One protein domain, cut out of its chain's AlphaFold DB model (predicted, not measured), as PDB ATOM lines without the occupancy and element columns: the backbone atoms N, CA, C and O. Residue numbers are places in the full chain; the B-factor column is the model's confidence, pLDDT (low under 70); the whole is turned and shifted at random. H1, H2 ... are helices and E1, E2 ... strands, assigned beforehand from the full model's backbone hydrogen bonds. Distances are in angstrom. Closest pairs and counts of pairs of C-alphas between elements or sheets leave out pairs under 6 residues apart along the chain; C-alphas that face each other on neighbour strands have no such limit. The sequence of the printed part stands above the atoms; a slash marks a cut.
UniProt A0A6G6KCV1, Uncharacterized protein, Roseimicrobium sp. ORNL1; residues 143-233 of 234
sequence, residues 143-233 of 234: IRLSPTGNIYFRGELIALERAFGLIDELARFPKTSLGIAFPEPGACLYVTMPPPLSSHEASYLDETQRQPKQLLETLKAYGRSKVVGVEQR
ATOM      1  N   ILE A 143     156.516 141.031  83.814       87.56
ATOM      2  CA  ILE A 143     155.139 141.337  83.434       87.56
ATOM      3  C   ILE A 143     154.488 140.090  82.845       87.56
ATOM      4  O   ILE A 143     155.156 139.222  82.281       87.56
ATOM      5  N   ARG A 144     153.167 140.016  82.932       88.38
ATOM      6  CA  ARG A 144     152.369 138.930  82.358       88.38
ATOM      7  C   ARG A 144     151.406 139.493  81.332       88.38
ATOM      8  O   ARG A 144     150.830 140.557  81.556       88.38
ATOM      9  N   LEU A 145     151.226 138.797  80.217       89.75
ATOM     10  CA  LEU A 145     150.244 139.171  79.203       89.75
ATOM     11  C   LEU A 145     149.027 138.244  79.271       89.75
ATOM     12  O   LEU A 145     149.175 137.032  79.412       89.75
ATOM     13  N   SER A 146     147.824 138.803  79.129       89.31
ATOM     14  CA  SER A 146     146.623 137.995  78.882       89.31
ATOM     15  C   SER A 146     146.526 137.578  77.413       89.31
ATOM     16  O   SER A 146     147.132 138.220  76.547       89.31
ATOM     17  N   PRO A 147     145.682 136.581  77.080       86.06
ATOM     18  CA  PRO A 147     145.369 136.245  75.689       86.06
ATOM     19  C   PRO A 147     144.798 137.420  74.886       86.06
ATOM     20  O   PRO A 147     144.993 137.509  73.679       86.06
ATOM     21  N   THR A 148     144.128 138.349  75.569       84.81
ATOM     22  CA  THR A 148     143.536 139.557  74.981       84.81
ATOM     23  C   THR A 148     144.502 140.737  74.858       84.81
ATOM     24  O   THR A 148     144.086 141.792  74.400       84.81
ATOM     25  N   GLY A 149     145.773 140.594  75.255       86.25
ATOM     26  CA  GLY A 149     146.767 141.669  75.151       86.25
ATOM     27  C   GLY A 149     146.792 142.654  76.324       86.25
ATOM     28  O   GLY A 149     147.460 143.681  76.245       86.25
ATOM     29  N   ASN A 150     146.121 142.353  77.436       90.88
ATOM     30  CA  ASN A 150     146.276 143.135  78.661       90.88
ATOM     31  C   ASN A 150     147.642 142.859  79.297       90.88
ATOM     32  O   ASN A 150     148.111 141.721  79.287       90.88
ATOM     33  N   ILE A 151     148.252 143.889  79.884       91.06
ATOM     34  CA  ILE A 151     149.556 143.803  80.545       91.06
ATOM     35  C   ILE A 151     149.341 143.856  82.054       91.06
ATOM     36  O   ILE A 151     148.753 144.809  82.559       91.06
ATOM     37  N   TYR A 152     149.849 142.866  82.780       89.62
ATOM     38  CA  TYR A 152     149.811 142.826  84.235       89.62
ATOM     39  C   TYR A 152     151.208 142.956  84.823       89.62
ATOM     40  O   TYR A 152     152.155 142.319  84.359       89.62
ATOM     41  N   PHE A 153     151.325 143.757  85.876       85.75
ATOM     42  CA  PHE A 153     152.521 143.867  86.700       85.75
ATOM     43  C   PHE A 153     152.114 143.697  88.159       85.75
ATOM     44  O   PHE A 153     151.299 144.468  88.659       85.75
ATOM     45  N   ARG A 154     152.646 142.665  88.829       79.19
ATOM     46  CA  ARG A 154     152.294 142.320  90.222       79.19
ATOM     47  C   ARG A 154     150.778 142.193  90.452       79.19
ATOM     48  O   ARG A 154     150.248 142.653  91.457       79.19
ATOM     49  N   GLY A 155     150.072 141.605  89.488       81.12
ATOM     50  CA  GLY A 155     148.620 141.437  89.543       81.12
ATOM     51  C   GLY A 155     147.788 142.646  89.112       81.12
ATOM     52  O   GLY A 155     146.585 142.510  88.885       81.12
ATOM     53  N   GLU A 156     148.399 143.819  88.942       86.75
ATOM     54  CA  GLU A 156     147.696 145.031  88.524       86.75
ATOM     55  C   GLU A 156     147.726 145.197  87.008       86.75
ATOM     56  O   GLU A 156     148.761 145.015  86.369       86.75
ATOM     57  N   LEU A 157     146.582 145.573  86.432       90.06
ATOM     58  CA  LEU A 157     146.491 145.940  85.023       90.06
ATOM     59  C   LEU A 157     147.239 147.257  84.794       90.06
ATOM     60  O   LEU A 157     146.895 148.278  85.391       90.06
ATOM     61  N   ILE A 158     148.216 147.246  83.893       91.00
ATOM     62  CA  ILE A 158     149.004 148.421  83.528       91.00
ATOM     63  C   ILE A 158     148.872 148.739  82.038       91.00
ATOM     64  O   ILE A 158     148.644 147.866  81.203       91.00
ATOM     65  N   ALA A 159     149.040 150.016  81.703       91.56
ATOM     66  CA  ALA A 159     149.117 150.465  80.320       91.56
ATOM     67  C   ALA A 159     150.518 150.219  79.724       91.56
ATOM     68  O   ALA A 159     151.507 150.072  80.454       91.56
ATOM     69  N   LEU A 160     150.620 150.235  78.393       92.81
ATOM     70  CA  LEU A 160     151.883 150.044  77.673       92.81
ATOM     71  C   LEU A 160     152.930 151.102  78.056       92.81
ATOM     72  O   LEU A 160     154.111 150.790  78.204       92.81
ATOM     73  N   GLU A 161     152.503 152.337  78.305       92.44
ATOM     74  CA  GLU A 161     153.364 153.438  78.739       92.44
ATOM     75  C   GLU A 161     154.017 153.140  80.090       92.44
ATOM     76  O   GLU A 161     155.189 153.461  80.303       92.44
ATOM     77  N   ARG A 162     153.294 152.479  81.005       91.62
ATOM     78  CA  ARG A 162     153.868 152.056  82.287       91.62
ATOM     79  C   ARG A 162     154.886 150.940  82.084       91.62
ATOM     80  O   ARG A 162     155.927 150.978  82.734       91.62
ATOM     81  N   ALA A 163     154.640 150.008  81.161       90.81
ATOM     82  CA  ALA A 163     155.608 148.973  80.799       90.81
ATOM     83  C   ALA A 163     156.891 149.569  80.180       90.81
ATOM     84  O   ALA A 163     157.993 149.154  80.537       90.81
ATOM     85  N   PHE A 164     156.782 150.604  79.340       93.12
ATOM     86  CA  PHE A 164     157.948 151.379  78.892       93.12
ATOM     87  C   PHE A 164     158.655 152.084  80.051       93.12
ATOM     88  O   PHE A 164     159.883 152.082  80.103       93.12
ATOM     89  N   GLY A 165     157.900 152.614  81.016       89.69
ATOM     90  CA  GLY A 165     158.446 153.169  82.254       89.69
ATOM     91  C   GLY A 165     159.293 152.163  83.038       89.69
ATOM     92  O   GLY A 165     160.365 152.525  83.510       89.69
ATOM     93  N   LEU A 166     158.875 150.893  83.114       87.75
ATOM     94  CA  LEU A 166     159.673 149.827  83.736       87.75
ATOM     95  C   LEU A 166     160.995 149.599  82.984       87.75
ATOM     96  O   LEU A 166     162.043 149.456  83.608       87.75
ATOM     97  N   ILE A 167     160.976 149.619  81.648       88.44
ATOM     98  CA  ILE A 167     162.192 149.516  80.823       88.44
ATOM     99  C   ILE A 167     163.115 150.724  81.049       88.44
ATOM    100  O   ILE A 167     164.326 150.563  81.188       88.44
ATOM    101  N   ASP A 168     162.558 151.931  81.126       88.62
ATOM    102  CA  ASP A 168     163.317 153.148  81.421       88.62
ATOM    103  C   ASP A 168     163.927 153.130  82.826       88.62
ATOM    104  O   ASP A 168     165.058 153.583  83.012       88.62
ATOM    105  N   GLU A 169     163.201 152.612  83.816       84.00
ATOM    106  CA  GLU A 169     163.716 152.390  85.166       84.00
ATOM    107  C   GLU A 169     164.895 151.409  85.122       84.00
ATOM    108  O   GLU A 169     165.967 151.734  85.633       84.00
ATOM    109  N   LEU A 170     164.749 150.274  84.426       80.88
ATOM    110  CA  LEU A 170     165.807 149.275  84.226       80.88
ATOM    111  C   LEU A 170     167.064 149.855  83.566       80.88
ATOM    112  O   LEU A 170     168.176 149.559  84.002       80.88
ATOM    113  N   ALA A 171     166.900 150.724  82.570       81.88
ATOM    114  CA  ALA A 171     168.008 151.369  81.867       81.88
ATOM    115  C   ALA A 171     168.821 152.333  82.754       81.88
ATOM    116  O   ALA A 171     169.980 152.621  82.454       81.88
ATOM    117  N   ARG A 172     168.228 152.847  83.842       78.62
ATOM    118  CA  ARG A 172     168.880 153.787  84.773       78.62
ATOM    119  C   ARG A 172     169.697 153.093  85.861       78.62
ATOM    120  O   ARG A 172     170.485 153.768  86.525       78.62
ATOM    121  N   PHE A 173     169.524 151.788  86.076       67.00
ATOM    122  CA  PHE A 173     170.296 151.074  87.092       67.00
ATOM    123  C   PHE A 173     171.739 150.833  86.612       67.00
ATOM    124  O   PHE A 173     171.949 150.362  85.492       67.00
ATOM    125  N   PRO A 174     172.757 151.136  87.439       52.44
ATOM    126  CA  PRO A 174     174.143 150.862  87.084       52.44
ATOM    127  C   PRO A 174     174.353 149.349  86.941       52.44
ATOM    128  O   PRO A 174     173.965 148.588  87.828       52.44
ATOM    129  N   LYS A 175     174.991 148.918  85.841       54.12
ATOM    130  CA  LYS A 175     175.512 147.549  85.685       54.12
ATOM    131  C   LYS A 175     176.356 147.247  86.921       54.12
ATOM    132  O   LYS A 175     177.343 147.941  87.155       54.12
ATOM    133  N   THR A 176     175.926 146.302  87.747       44.00
ATOM    134  CA  THR A 176     176.500 146.061  89.070       44.00
ATOM    135  C   THR A 176     178.009 145.853  88.951       44.00
ATOM    136  O   THR A 176     178.475 144.921  88.304       44.00
ATOM    137  N   SER A 177     178.783 146.739  89.572       34.44
ATOM    138  CA  SER A 177     180.249 146.728  89.636       34.44
ATOM    139  C   SER A 177     180.783 145.705  90.647       34.44
ATOM    140  O   SER A 177     181.744 145.972  91.366       34.44
ATOM    141  N   LEU A 178     180.143 144.540  90.745       37.50
ATOM    142  CA  LEU A 178     180.661 143.405  91.499       37.50
ATOM    143  C   LEU A 178     181.365 142.514  90.486       37.50
ATOM    144  O   LEU A 178     180.709 141.864  89.682       37.50
ATOM    145  N   GLY A 179     182.700 142.552  90.492       33.19
ATOM    146  CA  GLY A 179     183.605 141.812  89.604       33.19
ATOM    147  C   GLY A 179     183.556 140.291  89.775       33.19
ATOM    148  O   GLY A 179     184.593 139.650  89.913       33.19
ATOM    149  N   ILE A 180     182.358 139.719  89.772       34.81
ATOM    150  CA  ILE A 180     182.098 138.301  89.599       34.81
ATOM    151  C   ILE A 180     181.614 138.164  88.162       34.81
ATOM    152  O   ILE A 180     180.569 138.693  87.789       34.81
ATOM    153  N   ALA A 181     182.421 137.499  87.342       32.56
ATOM    154  CA  ALA A 181     182.094 137.168  85.967       32.56
ATOM    155  C   ALA A 181     180.980 136.109  85.932       32.56
ATOM    156  O   ALA A 181     181.225 134.948  85.618       32.56
ATOM    157  N   PHE A 182     179.754 136.500  86.264       36.12
ATOM    158  CA  PHE A 182     178.599 135.849  85.670       36.12
ATOM    159  C   PHE A 182     178.470 136.381  84.240       36.12
ATOM    160  O   PHE A 182     178.622 137.588  84.025       36.12
ATOM    161  N   PRO A 183     178.175 135.538  83.241       35.78
ATOM    162  CA  PRO A 183     177.725 136.017  81.947       35.78
ATOM    163  C   PRO A 183     176.262 136.464  82.103       35.78
ATOM    164  O   PRO A 183     175.369 135.895  81.490       35.78
ATOM    165  N   GLU A 184     175.982 137.409  83.003       44.22
ATOM    166  CA  GLU A 184     174.615 137.865  83.232       44.22
ATOM    167  C   GLU A 184     174.227 138.860  82.131       44.22
ATOM    168  O   GLU A 184     174.965 139.824  81.877       44.22
ATOM    169  N   PRO A 185     173.094 138.642  81.435       44.16
ATOM    170  CA  PRO A 185     172.591 139.612  80.479       44.16
ATOM    171  C   PRO A 185     172.310 140.919  81.231       44.16
ATOM    172  O   PRO A 185     172.067 140.923  82.437       44.16
ATOM    173  N   GLY A 186     172.386 142.055  80.536       55.25
ATOM    174  CA  GLY A 186     172.085 143.364  81.124       55.25
ATOM    175  C   GLY A 186     170.703 143.415  81.793       55.25
ATOM    176  O   GLY A 186     169.944 142.453  81.760       55.25
ATOM    177  N   ALA A 187     170.351 144.559  82.394       70.69
ATOM    178  CA  ALA A 187     169.013 144.772  82.949       70.69
ATOM    179  C   ALA A 187     167.943 144.223  81.982       70.69
ATOM    180  O   ALA A 187     167.914 144.619  80.817       70.69
ATOM    181  N   CYS A 188     167.159 143.240  82.434       78.50
ATOM    182  CA  CYS A 188     166.236 142.479  81.597       78.50
ATOM    183  C   CYS A 188     164.830 142.516  82.192       78.50
ATOM    184  O   CYS A 188     164.672 142.320  83.398       78.50
ATOM    185  N   LEU A 189     163.836 142.775  81.346       84.88
ATOM    186  CA  LEU A 189     162.417 142.619  81.643       84.88
ATOM    187  C   LEU A 189     161.958 141.250  81.127       84.88
ATOM    188  O   LEU A 189     162.051 140.966  79.936       84.88
ATOM    189  N   TYR A 190     161.441 140.418  82.016       84.44
ATOM    190  CA  TYR A 190     160.826 139.141  81.696       84.44
ATOM    191  C   TYR A 190     159.338 139.318  81.393       84.44
ATOM    192  O   TYR A 190     158.637 140.072  82.069       84.44
ATOM    193  N   VAL A 191     158.842 138.608  80.388       86.50
ATOM    194  CA  VAL A 191     157.442 138.663  79.957       86.50
ATOM    195  C   VAL A 191     156.879 137.248  79.916       86.50
ATOM    196  O   VAL A 191     157.259 136.489  79.028       86.50
ATOM    197  N   THR A 192     155.971 136.892  80.831       84.62
ATOM    198  CA  THR A 192     155.189 135.650  80.690       84.62
ATOM    199  C   THR A 192     154.066 135.871  79.699       84.62
ATOM    200  O   THR A 192     153.226 136.760  79.857       84.62
ATOM    201  N   MET A 193     154.069 135.050  78.662       84.50
ATOM    202  CA  MET A 193     153.098 135.093  77.579       84.50
ATOM    203  C   MET A 193     151.966 134.100  77.848       84.50
ATOM    204  O   MET A 193     152.220 133.072  78.459       84.50
ATOM    205  N   PRO A 194     150.733 134.339  77.381       84.56
ATOM    206  CA  PRO A 194     149.700 133.310  77.399       84.56
ATOM    207  C   PRO A 194     150.053 132.191  76.403       84.56
ATOM    208  O   PRO A 194     150.805 132.445  75.448       84.56
ATOM    209  N   PRO A 195     149.485 130.980  76.553       79.44
ATOM    210  CA  PRO A 195     149.638 129.915  75.572       79.44
ATOM    211  C   PRO A 195     149.260 130.410  74.171       79.44
ATOM    212  O   PRO A 195     148.308 131.188  74.024       79.44
ATOM    213  N   PRO A 196     149.993 129.997  73.122       71.12
ATOM    214  CA  PRO A 196     149.629 130.362  71.765       71.12
ATOM    215  C   PRO A 196     148.253 129.781  71.421       71.12
ATOM    216  O   PRO A 196     147.898 128.694  71.861       71.12
ATOM    217  N   LEU A 197     147.490 130.488  70.596       66.81
ATOM    218  CA  LEU A 197     146.268 129.945  70.002       66.81
ATOM    219  C   LEU A 197     146.630 128.828  69.016       66.81
ATOM    220  O   LEU A 197     147.639 128.936  68.307       66.81
ATOM    221  N   SER A 198     145.816 127.774  68.944       62.78
ATOM    222  CA  SER A 198     145.976 126.748  67.910       62.78
ATOM    223  C   SER A 198     145.782 127.354  66.515       62.78
ATOM    224  O   SER A 198     145.145 128.394  66.345       62.78
ATOM    225  N   SER A 199     146.316 126.706  65.478       58.00
ATOM    226  CA  SER A 199     146.168 127.163  64.086       58.00
ATOM    227  C   SER A 199     144.705 127.262  63.640       58.00
ATOM    228  O   SER A 199     144.360 128.147  62.857       58.00
ATOM    229  N   HIS A 200     143.846 126.390  64.174       56.50
ATOM    230  CA  HIS A 200     142.405 126.441  63.964       56.50
ATOM    231  C   HIS A 200     141.804 127.672  64.649       56.50
ATOM    232  O   HIS A 200     141.165 128.476  63.980       56.50
ATOM    233  N   GLU A 201     142.073 127.889  65.939       59.56
ATOM    234  CA  GLU A 201     141.565 129.051  66.684       59.56
ATOM    235  C   GLU A 201     142.059 130.371  66.091       59.56
ATOM    236  O   GLU A 201     141.254 131.273  65.893       59.56
ATOM    237  N   ALA A 202     143.334 130.447  65.694       56.94
ATOM    238  CA  ALA A 202     143.963 131.613  65.072       56.94
ATOM    239  C   ALA A 202     143.286 132.070  63.767       56.94
ATOM    240  O   ALA A 202     143.402 133.241  63.397       56.94
ATOM    241  N   SER A 203     142.592 131.163  63.070       53.44
ATOM    242  CA  SER A 203     141.892 131.452  61.813       53.44
ATOM    243  C   SER A 203     140.528 132.129  61.997       53.44
ATOM    244  O   SER A 203     140.030 132.737  61.052       53.44
ATOM    245  N   TYR A 204     139.962 132.088  63.209       51.19
ATOM    246  CA  TYR A 204     138.660 132.678  63.546       51.19
ATOM    247  C   TYR A 204     138.772 133.986  64.344       51.19
ATOM    248  O   TYR A 204     137.763 134.493  64.831       51.19
ATOM    249  N   LEU A 205     139.982 134.531  64.508       54.91
ATOM    250  CA  LEU A 205     140.220 135.652  65.416       54.91
ATOM    251  C   LEU A 205     140.037 137.020  64.772       54.91
ATOM    252  O   LEU A 205     140.540 137.288  63.679       54.91
ATOM    253  N   ASP A 206     139.423 137.902  65.554       52.34
ATOM    254  CA  ASP A 206     139.408 139.346  65.357       52.34
ATOM    255  C   ASP A 206     140.804 139.955  65.636       52.34
ATOM    256  O   ASP A 206     141.619 139.381  66.371       52.34
ATOM    257  N   GLU A 207     141.116 141.124  65.066       53.38
ATOM    258  CA  GLU A 207     142.468 141.729  65.109       53.38
ATOM    259  C   GLU A 207     143.005 141.984  66.535       53.38
ATOM    260  O   GLU A 207     144.220 142.041  66.751       53.38
ATOM    261  N   THR A 208     142.120 142.059  67.530       48.00
ATOM    262  CA  THR A 208     142.427 142.300  68.948       48.00
ATOM    263  C   THR A 208     143.162 141.153  69.648       48.00
ATOM    264  O   THR A 208     143.788 141.378  70.677       48.00
ATOM    265  N   GLN A 209     143.181 139.938  69.090       51.97
ATOM    266  CA  GLN A 209     143.837 138.777  69.722       51.97
ATOM    267  C   GLN A 209     145.225 138.439  69.141       51.97
ATOM    268  O   GLN A 209     145.934 137.579  69.660       51.97
ATOM    269  N   ARG A 210     145.694 139.173  68.118       55.38
ATOM    270  CA  ARG A 210     147.111 139.156  67.672       55.38
ATOM    271  C   ARG A 210     148.029 139.991  68.578       55.38
ATOM    272  O   ARG A 210     149.250 140.003  68.393       55.38
ATOM    273  N   GLN A 211     147.441 140.661  69.566       72.44
ATOM    274  CA  GLN A 211     148.078 141.666  70.407       72.44
ATOM    275  C   GLN A 211     149.228 141.149  71.281       72.44
ATOM    276  O   GLN A 211     150.239 141.841  71.313       72.44
ATOM    277  N   PRO A 212     149.201 139.962  71.927       85.56
ATOM    278  CA  PRO A 212     150.278 139.589  72.853       85.56
ATOM    279  C   PRO A 212     151.652 139.495  72.178       85.56
ATOM    280  O   PRO A 212     152.630 140.060  72.665       85.56
ATOM    281  N   LYS A 213     151.740 138.832  71.014       85.25
ATOM    282  CA  LYS A 213     153.002 138.727  70.257       85.25
ATOM    283  C   LYS A 213     153.463 140.091  69.739       85.25
ATOM    284  O   LYS A 213     154.646 140.401  69.814       85.25
ATOM    285  N   GLN A 214     152.539 140.913  69.239       88.25
ATOM    286  CA  GLN A 214     152.853 142.267  68.773       88.25
ATOM    287  C   GLN A 214     153.328 143.175  69.917       88.25
ATOM    288  O   GLN A 214     154.282 143.935  69.744       88.25
ATOM    289  N   LEU A 215     152.714 143.065  71.097       91.00
ATOM    290  CA  LEU A 215     153.108 143.775  72.313       91.00
ATOM    291  C   LEU A 215     154.500 143.349  72.767       91.00
ATOM    292  O   LEU A 215     155.338 144.212  73.015       91.00
ATOM    293  N   LEU A 216     154.789 142.045  72.800       91.69
ATOM    294  CA  LEU A 216     156.126 141.542  73.111       91.69
ATOM    295  C   LEU A 216     157.183 142.107  72.151       91.69
ATOM    296  O   LEU A 216     158.223 142.584  72.601       91.69
ATOM    297  N   GLU A 217     156.929 142.100  70.842       92.25
ATOM    298  CA  GLU A 217     157.872 142.656  69.862       92.25
ATOM    299  C   GLU A 217     158.030 144.178  69.994       92.25
ATOM    300  O   GLU A 217     159.141 144.700  69.859       92.25
ATOM    301  N   THR A 218     156.955 144.890  70.342       93.75
ATOM    302  CA  THR A 218     156.990 146.328  70.648       93.75
ATOM    303  C   THR A 218     157.862 146.607  71.873       93.75
ATOM    304  O   THR A 218     158.743 147.469  71.829       93.75
ATOM    305  N   LEU A 219     157.685 145.836  72.949       93.50
ATOM    306  CA  LEU A 219     158.501 145.931  74.158       93.50
ATOM    307  C   LEU A 219     159.967 145.589  73.871       93.50
ATOM    308  O   LEU A 219     160.849 146.334  74.290       93.50
ATOM    309  N   LYS A 220     160.254 144.537  73.093       93.94
ATOM    310  CA  LYS A 220     161.620 144.190  72.650       93.94
ATOM    311  C   LYS A 220     162.263 145.289  71.811       93.94
ATOM    312  O   LYS A 220     163.457 145.557  71.949       93.94
ATOM    313  N   ALA A 221     161.519 145.915  70.901       93.44
ATOM    314  CA  ALA A 221     162.017 147.043  70.116       93.44
ATOM    315  C   ALA A 221     162.374 148.231  71.021       93.44
ATOM    316  O   ALA A 221     163.468 148.787  70.899       93.44
ATOM    317  N   TYR A 222     161.503 148.556  71.980       94.06
ATOM    318  CA  TYR A 222     161.759 149.612  72.955       94.06
ATOM    319  C   TYR A 222     162.955 149.285  73.862       94.06
ATOM    320  O   TYR A 222     163.865 150.102  73.985       94.06
ATOM    321  N   GLY A 223     163.028 148.067  74.409       89.38
ATOM    322  CA  GLY A 223     164.157 147.583  75.211       89.38
ATOM    323  C   GLY A 223     165.494 147.699  74.483       89.38
ATOM    324  O   GLY A 223     166.441 148.267  75.026       89.38
ATOM    325  N   ARG A 224     165.556 147.296  73.205       90.38
ATOM    326  CA  ARG A 224     166.754 147.475  72.361       90.38
ATOM    327  C   ARG A 224     167.187 148.938  72.262       90.38
ATOM    328  O   ARG A 224     168.380 149.214  72.354       90.38
ATOM    329  N   SER A 225     166.243 149.875  72.141       90.50
ATOM    330  CA  SER A 225     166.547 151.317  72.109       90.50
ATOM    331  C   SER A 225     167.123 151.856  73.427       90.50
ATOM    332  O   SER A 225     167.783 152.894  73.433       90.50
ATOM    333  N   LYS A 226     166.902 151.141  74.537       86.88
ATOM    334  CA  LYS A 226     167.351 151.487  75.894       86.88
ATOM    335  C   LYS A 226     168.484 150.597  76.407       86.88
ATOM    336  O   LYS A 226     168.923 150.778  77.538       86.88
ATOM    337  N   VAL A 227     168.982 149.667  75.585       85.62
ATOM    338  CA  VAL A 227     170.002 148.670  75.966       85.62
ATOM    339  C   VAL A 227     169.539 147.794  77.148       85.62
ATOM    340  O   VAL A 227     170.324 147.406  78.012       85.62
ATOM    341  N   VAL A 228     168.243 147.481  77.176       83.81
ATOM    342  CA  VAL A 228     167.578 146.612  78.157       83.81
ATOM    343  C   VAL A 228     167.096 145.354  77.436       83.81
ATOM    344  O   VAL A 228     166.481 145.438  76.370       83.81
ATOM    345  N   GLY A 229     167.391 144.184  78.003       86.31
ATOM    346  CA  GLY A 229     166.867 142.913  77.508       86.31
ATOM    347  C   GLY A 229     165.359 142.834  77.732       86.31
ATOM    348  O   GLY A 229     164.860 143.281  78.760       86.31
ATOM    349  N   VAL A 230     164.618 142.281  76.776       88.00
ATOM    350  CA  VAL A 230     163.218 141.900  76.993       88.00
ATOM    351  C   VAL A 230     163.083 140.454  76.568       88.00
ATOM    352  O   VAL A 230     163.167 140.132  75.379       88.00
ATOM    353  N   GLU A 231     162.931 139.585  77.554       83.94
ATOM    354  CA  GLU A 231     162.950 138.143  77.375       83.94
ATOM    355  C   GLU A 231     161.572 137.572  77.650       83.94
ATOM    356  O   GLU A 231     160.921 137.869  78.649       83.94
ATOM    357  N   GLN A 232     161.125 136.738  76.727       81.81
ATOM    358  CA  GLN A 232     159.932 135.950  76.931       81.81
ATOM    359  C   GLN A 232     160.255 134.812  77.896       81.81
ATOM    360  O   GLN A 232     161.240 134.106  77.695       81.81
ATOM    361  N   ARG A 233     159.407 134.646  78.905       72.94
ATOM    362  CA  ARG A 233     159.366 133.481  79.783       72.94
ATOM    363  C   ARG A 233     158.011 132.808  79.667       72.94
ATOM    364  O   ARG A 233     157.068 133.377  79.103       72.94
TER     365      ARG A 233
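This is residues 143 to 233 of the 234 residues of an uncharacterized protein of Roseimicrobium sp. ORNL1 (UniProt A0A6G6KCV1). A small, twisted sheet of five strands has two helices, H1 and H3, side by side over one face, with the other face bare of named helices. At one end of this body a loop sticks out with residues 177 to 184, and at the other end a second loop, with the short H2 in it, reaches away from the sheet; these two ends make the length. The printed part has 91 residues, with three named helices and five named strands in the order E1, E2, E3, H1, E4, H2, H3, E5. The sheet is mixed, in the order E3, E2, E1, E4, E5, and the class is mixed, helices and strands. The whole is loose, with a radius of gyration of the C-alphas of 15.2 A and spans of 52 by 24 by 24 A.

E1, residues 143 to 145, begins at C-alpha 143, at (155.139, 141.337, 83.434). E2, residues 151 to 153, and E3, residues 156 to 158, follow over tight links. H1, residues 160 to 172, measures 18.8 A from its first C-alpha, at (151.883, 150.044, 77.673), to its last. E4, residues 188 to 192, measures 13.0 A. H2, residues 199 to 202, measures 5.1 A. H3, residues 211 to 226, is the longest helix at 22.3 A. E5, residues 229 to 233, measures 12.3 A and ends at C-alpha 233, at (159.366, 133.481, 79.783).

E1, E2 and E3 form a meander, each strand the antiparallel neighbour of the one before; E1 and E2 are a hairpin, and so are E2 and E3. N 152 and O 144 are 2.8 A apart, and N 158 and O 151 are 2.8 A apart, both within hydrogen-bond range. E1 pairs in a staggered way, with E4 over residues 143 to 144 and with E2 over 144 to 145. E1 and E4 are parallel at 33 degrees, with N 143 and O 190 at 2.9 A. E4 and E5 are parallel at 25 degrees, with N 191 and O 231 at 2.8 A. E4, H2, H3 and E5 form a strand-helix-strand unit, two parallel neighbour strands with helices between them in the chain; its crossover is right-handed. E3, H1 and E4 form a split unit, with E2 and E1 between its strands in the sheet, and its crossover is right-handed too. H1 and H3 on one face of the sheet make two layers, helices over strands. H3 has a height over the sheet of 8.6 A and runs along the strands, at 1 degree to E4 on the local plane; the closest C-alphas of H3 and E5, those of Lys 220 and Val 230, are 5.2 A apart. H1 has a height of 8.8 A and runs along the strands, at 10 degrees to E4 on the local plane. Each of H1 and H3 lies over E4 and only just over E1, with 3 C-alphas on it. H3 touches H1 with residues 219 to 226 alone, at a shallow tilt of 29 degrees, the same way; their closest C-alphas, Ala 171 and Lys 226, are 6.0 A apart. H2 is not on the sheet and is apart from H1 and H3. In H1 and H3 every O i to N i+4 pair is within hydrogen-bond range; H2 is too short for such a pair, and its one O i to N i+3 pair is out of range.

The C-alphas farthest apart, those of Gly 179 and Tyr 204, are 52.7 A apart. Without residues 177 to 184, which stand free, the body spans 46 by 23 by 18 A. The link from H1 to E4, residues 173 to 187, is long. The printed part has no cut. The mean pLDDT of the printed part is 75.2, and residues 173 to 186 and 197 to 210 are under 70.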